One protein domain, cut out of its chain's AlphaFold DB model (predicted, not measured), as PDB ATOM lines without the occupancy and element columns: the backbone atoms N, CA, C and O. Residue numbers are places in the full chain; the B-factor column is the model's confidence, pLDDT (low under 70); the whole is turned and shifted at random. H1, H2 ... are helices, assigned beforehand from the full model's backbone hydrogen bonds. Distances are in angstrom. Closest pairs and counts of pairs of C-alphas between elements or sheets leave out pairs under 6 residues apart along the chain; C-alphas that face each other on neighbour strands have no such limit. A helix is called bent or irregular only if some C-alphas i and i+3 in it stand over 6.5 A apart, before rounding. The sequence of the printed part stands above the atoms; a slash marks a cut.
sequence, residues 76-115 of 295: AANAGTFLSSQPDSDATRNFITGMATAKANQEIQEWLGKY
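This is residues 76 to 115 of the 295 residues of the protein "Putative attaching and effacing protein homolog" of Escherichia coli (strain K12) (UniProt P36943). The model is a lopsided hook of two helices: a short helix, H1, leads through a tight turn into a much longer one, H2, which folds back past it and makes the length of the whole. H1 is near the first part of H2, while residues 100 to 115, of which 100 to 113 belong to H2, stick out free. The printed part has 40 residues, with two named helices in the order H1, H2 and no named strand, and its class is all helix. It is only just loose, close to extended, with a radius of gyration of the C-alphas of 13.3 A and spans of 42 by 20 by 5 A.

H1 is residues 76 to 84, beginning at C-alpha 76 at (-21.889, -10.841, 27.100). It ends at C-alpha 84 at (-10.424, -13.778, 26.031), with x rising from its first C-alpha to its last. H2 is residues 89 to 113, 35.2 A from first to last C-alpha. It begins at C-alpha 89 at (-9.916, -14.272, 12.037) and ends at C-alpha 113 at (-44.573, -18.130, 16.713), with x falling.

The link from H1 to H2 is tight, with 4 residues between them. H1 and H2 are near each other: their closest C-alphas are 8.1 A apart, and 9 pairs lie within 10 A. In H1 and H2 every O i to N i+4 pair is within hydrogen-bond range. Neither helix is bent.

The C-alphas of Gln 86 and Tyr 115, the two farthest apart, are separated by 42.5 A. The printed part has no cut and no long link. The mean pLDDT of the printed part is 84.6, and no printed residue is under 70.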
ATOM      1  N   ALA A  76     -23.115 -11.533  26.716       78.93
ATOM      2  CA  ALA A  76     -21.889 -10.841  27.100       78.93
ATOM      3  C   ALA A  76     -20.843 -11.801  27.687       78.93
ATOM      4  O   ALA A  76     -19.667 -11.694  27.349       78.93
ATOM      5  N   ALA A  77     -21.256 -12.774  28.504       85.06
ATOM      6  CA  ALA A  77     -20.366 -13.792  29.063       85.06
ATOM      7  C   ALA A  77     -19.767 -14.701  27.977       85.06
ATOM      8  O   ALA A  77     -18.561 -14.959  27.980       85.06
ATOM      9  N   ASN A  78     -20.582 -15.136  27.010       82.33
ATOM     10  CA  ASN A  78     -20.118 -15.942  25.880       82.33
ATOM     11  C   ASN A  78     -19.146 -15.153  24.988       82.33
ATOM     12  O   ASN A  78     -18.086 -15.665  24.632       82.33
ATOM     13  N   ALA A  79     -19.463 -13.891  24.676       80.93
ATOM     14  CA  ALA A  79     -18.591 -13.014  23.894       80.93
ATOM     15  C   ALA A  79     -17.285 -12.675  24.625       80.93
ATOM     16  O   ALA A  79     -16.218 -12.715  24.017       80.93
ATOM     17  N   GLY A  80     -17.343 -12.399  25.929       83.61
ATOM     18  CA  GLY A  80     -16.163 -12.141  26.753       83.61
ATOM     19  C   GLY A  80     -15.235 -13.353  26.821       83.61
ATOM     20  O   GLY A  80     -14.035 -13.215  26.592       83.61
ATOM     21  N   THR A  81     -15.791 -14.549  27.043       87.00
ATOM     22  CA  THR A  81     -15.022 -15.806  27.045       87.00
ATOM     23  C   THR A  81     -14.373 -16.054  25.682       87.00
ATOM     24  O   THR A  81     -13.180 -16.343  25.608       87.00
ATOM     25  N   PHE A  82     -15.118 -15.855  24.591       86.63
ATOM     26  CA  PHE A  82     -14.603 -15.991  23.232       86.63
ATOM     27  C   PHE A  82     -13.447 -15.021  22.945       86.63
ATOM     28  O   PHE A  82     -12.372 -15.451  22.537       86.63
ATOM     29  N   LEU A  83     -13.616 -13.728  23.227       84.59
ATOM     30  CA  LEU A  83     -12.574 -12.717  23.016       84.59
ATOM     31  C   LEU A  83     -11.340 -12.957  23.896       84.59
ATOM     32  O   LEU A  83     -10.215 -12.743  23.446       84.59
ATOM     33  N   SER A  84     -11.531 -13.449  25.124       88.19
ATOM     34  CA  SER A  84     -10.424 -13.778  26.031       88.19
ATOM     35  C   SER A  84      -9.532 -14.913  25.520       88.19
ATOM     36  O   SER A  84      -8.368 -14.989  25.903       88.19
ATOM     37  N   SER A  85     -10.043 -15.752  24.611       86.04
ATOM     38  CA  SER A  85      -9.281 -16.848  24.004       86.04
ATOM     39  C   SER A  85      -8.328 -16.406  22.882       86.04
ATOM     40  O   SER A  85      -7.647 -17.252  22.314       86.04
ATOM     41  N   GLN A  86      -8.263 -15.100  22.575       86.56
ATOM     42  CA  GLN A  86      -7.475 -14.530  21.469       86.56
ATOM     43  C   GLN A  86      -7.707 -15.265  20.132       86.56
ATOM     44  O   GLN A  86      -6.764 -15.781  19.529       86.56
ATOM     45  N   PRO A  87      -8.967 -15.345  19.670       87.68
ATOM     46  CA  PRO A  87      -9.330 -16.109  18.486       87.68
ATOM     47  C   PRO A  87      -8.700 -15.511  17.225       87.68
ATOM     48  O   PRO A  87      -8.543 -14.294  17.103       87.68
ATOM     49  N   ASP A  88      -8.389 -16.365  16.253       90.61
ATOM     50  CA  ASP A  88      -7.981 -15.910  14.927       90.61
ATOM     51  C   ASP A  88      -9.169 -15.323  14.132       90.61
ATOM     52  O   ASP A  88     -10.317 -15.247  14.596       90.61
ATOM     53  N   SER A  89      -8.895 -14.865  12.908       88.40
ATOM     54  CA  SER A  89      -9.916 -14.272  12.037       88.40
ATOM     55  C   SER A  89     -11.027 -15.261  11.667       88.40
ATOM     56  O   SER A  89     -12.183 -14.853  11.548       88.40
ATOM     57  N   ASP A  90     -10.705 -16.543  11.485       87.00
ATOM     58  CA  ASP A  90     -11.674 -17.563  11.074       87.00
ATOM     59  C   ASP A  90     -12.588 -17.943  12.241       87.00
ATOM     60  O   ASP A  90     -13.809 -17.992  12.084       87.00
ATOM     61  N   ALA A  91     -12.024 -18.129  13.434       87.11
ATOM     62  CA  ALA A  91     -12.763 -18.325  14.670       87.11
ATOM     63  C   ALA A  91     -13.674 -17.127  14.957       87.11
ATOM     64  O   ALA A  91     -14.847 -17.317  15.277       87.11
ATOM     65  N   THR A  92     -13.174 -15.896  14.787       86.51
ATOM     66  CA  THR A  92     -13.960 -14.665  14.990       86.51
ATOM     67  C   THR A  92     -15.119 -14.570  14.007       86.51
ATOM     68  O   THR A  92     -16.249 -14.287  14.409       86.51
ATOM     69  N   ARG A  93     -14.875 -14.869  12.727       84.84
ATOM     70  CA  ARG A  93     -15.926 -14.907  11.708       84.84
ATOM     71  C   ARG A  93     -16.971 -15.974  12.027       84.84
ATOM     72  O   ARG A  93     -18.153 -15.653  12.034       84.84
ATOM     73  N   ASN A  94     -16.557 -17.199  12.350       85.08
ATOM     74  CA  ASN A  94     -17.473 -18.285  12.708       85.08
ATOM     75  C   ASN A  94     -18.306 -17.947  13.952       85.08
ATOM     76  O   ASN A  94     -19.503 -18.226  13.976       85.08
ATOM     77  N   PHE A  95     -17.703 -17.308  14.956       84.31
ATOM     78  CA  PHE A  95     -18.404 -16.843  16.148       84.31
ATOM     79  C   PHE A  95     -19.458 -15.783  15.810       84.31
ATOM     80  O   PHE A  95     -20.627 -15.956  16.153       84.31
ATOM     81  N   ILE A  96     -19.086 -14.728  15.074       84.81
ATOM     82  CA  ILE A  96     -20.012 -13.662  14.657       84.81
ATOM     83  C   ILE A  96     -21.133 -14.224  13.776       84.81
ATOM     84  O   ILE A  96     -22.303 -13.926  14.008       84.81
ATOM     85  N   THR A  97     -20.802 -15.051  12.782       83.35
ATOM     86  CA  THR A  97     -21.787 -15.684  11.897       83.35
ATOM     87  C   THR A  97     -22.717 -16.603  12.683       83.35
ATOM     88  O   THR A  97     -23.929 -16.533  12.488       83.35
ATOM     89  N   GLY A  98     -22.195 -17.408  13.612       83.92
ATOM     90  CA  GLY A  98     -22.995 -18.259  14.493       83.92
ATOM     91  C   GLY A  98     -23.953 -17.453  15.371       83.92
ATOM     92  O   GLY A  98     -25.137 -17.778  15.443       83.92
ATOM     93  N   MET A  99     -23.482 -16.353  15.966       82.54
ATOM     94  CA  MET A  99     -24.322 -15.432  16.740       82.54
ATOM     95  C   MET A  99     -25.413 -14.778  15.892       82.54
ATOM     96  O   MET A  99     -26.579 -14.778  16.285       82.54
ATOM     97  N   ALA A 100     -25.049 -14.229  14.731       82.86
ATOM     98  CA  ALA A 100     -25.992 -13.594  13.817       82.86
ATOM     99  C   ALA A 100     -27.072 -14.588  13.365       82.86
ATOM    100  O   ALA A 100     -28.257 -14.264  13.365       82.86
ATOM    101  N   THR A 101     -26.664 -15.819  13.063       84.31
ATOM    102  CA  THR A 101     -27.549 -16.918  12.667       84.31
ATOM    103  C   THR A 101     -28.474 -17.336  13.810       84.31
ATOM    104  O   THR A 101     -29.676 -17.477  13.601       84.31
ATOM    105  N   ALA A 102     -27.961 -17.470  15.036       82.63
ATOM    106  CA  ALA A 102     -28.771 -17.796  16.210       82.63
ATOM    107  C   ALA A 102     -29.805 -16.702  16.515       82.63
ATOM    108  O   ALA A 102     -30.976 -17.008  16.743       82.63
ATOM    109  N   LYS A 103     -29.398 -15.426  16.461       81.67
ATOM    110  CA  LYS A 103     -30.312 -14.299  16.673       81.67
ATOM    111  C   LYS A 103     -31.367 -14.220  15.568       81.67
ATOM    112  O   LYS A 103     -32.538 -14.027  15.875       81.67
ATOM    113  N   ALA A 104     -30.983 -14.436  14.310       83.22
ATOM    114  CA  ALA A 104     -31.926 -14.520  13.196       83.22
ATOM    115  C   ALA A 104     -32.927 -15.675  13.376       83.22
ATOM    116  O   ALA A 104     -34.127 -15.458  13.232       83.22
ATOM    117  N   ASN A 105     -32.465 -16.873  13.758       83.35
ATOM    118  CA  ASN A 105     -33.337 -18.018  14.054       83.35
ATOM    119  C   ASN A 105     -34.351 -17.676  15.148       83.35
ATOM    120  O   ASN A 105     -35.531 -17.987  15.011       83.35
ATOM    121  N   GLN A 106     -33.908 -17.027  16.226       83.00
ATOM    122  CA  GLN A 106     -34.783 -16.610  17.317       83.00
ATOM    123  C   GLN A 106     -35.850 -15.616  16.840       83.00
ATOM    124  O   GLN A 106     -37.031 -15.876  17.032       83.00
ATOM    125  N   GLU A 107     -35.461 -14.527  16.175       84.48
ATOM    126  CA  GLU A 107     -36.390 -13.482  15.714       84.48
ATOM    127  C   GLU A 107     -37.424 -14.025  14.716       84.48
ATOM    128  O   GLU A 107     -38.614 -13.717  14.802       84.48
ATOM    129  N   ILE A 108     -36.993 -14.883  13.784       84.37
ATOM    130  CA  ILE A 108     -37.902 -15.515  12.821       84.37
ATOM    131  C   ILE A 108     -38.872 -16.454  13.549       84.37
ATOM    132  O   ILE A 108     -40.068 -16.418  13.263       84.37
ATOM    133  N   GLN A 109     -38.392 -17.267  14.497       86.34
ATOM    134  CA  GLN A 109     -39.251 -18.162  15.280       86.34
ATOM    135  C   GLN A 109     -40.227 -17.395  16.172       86.34
ATOM    136  O   GLN A 109     -41.383 -17.785  16.248       86.34
ATOM    137  N   GLU A 110     -39.807 -16.306  16.814       85.49
ATOM    138  CA  GLU A 110     -40.687 -15.456  17.624       85.49
ATOM    139  C   GLU A 110     -41.761 -14.782  16.762       85.49
ATOM    140  O   GLU A 110     -42.934 -14.735  17.137       85.49
ATOM    141  N   TRP A 111     -41.386 -14.289  15.577       80.79
ATOM    142  CA  TRP A 111     -42.330 -13.679  14.645       80.79
ATOM    143  C   TRP A 111     -43.349 -14.693  14.112       80.79
ATOM    144  O   TRP A 111     -44.556 -14.443  14.175       80.79
ATOM    145  N   LEU A 112     -42.879 -15.849  13.635       84.25
ATOM    146  CA  LEU A 112     -43.726 -16.939  13.146       84.25
ATOM    147  C   LEU A 112     -44.520 -17.617  14.270       84.25
ATOM    148  O   LEU A 112     -45.634 -18.088  14.040       84.25
ATOM    149  N   GLY A 113     -43.982 -17.594  15.489       83.54
ATOM    150  CA  GLY A 113     -44.573 -18.130  16.713       83.54
ATOM    151  C   GLY A 113     -45.937 -17.526  17.044       83.54
ATOM    152  O   GLY A 113     -46.778 -18.164  17.667       83.54
ATOM    153  N   LYS A 114     -46.202 -16.307  16.556       83.40
ATOM    154  CA  LYS A 114     -47.508 -15.640  16.679       83.40
ATOM    155  C   LYS A 114     -48.622 -16.360  15.927       83.40
ATOM    156  O   LYS A 114     -49.792 -16.173  16.250       83.40
ATOM    157  N   TYR A 115     -48.265 -17.130  14.904       82.51
ATOM    158  CA  TYR A 115     -49.213 -17.849  14.063       82.51
ATOM    159  C   TYR A 115     -49.258 -19.343  14.393       82.51
ATOM    160  O   TYR A 115     -50.269 -19.975  14.135       82.51
TER     161      TYR A 115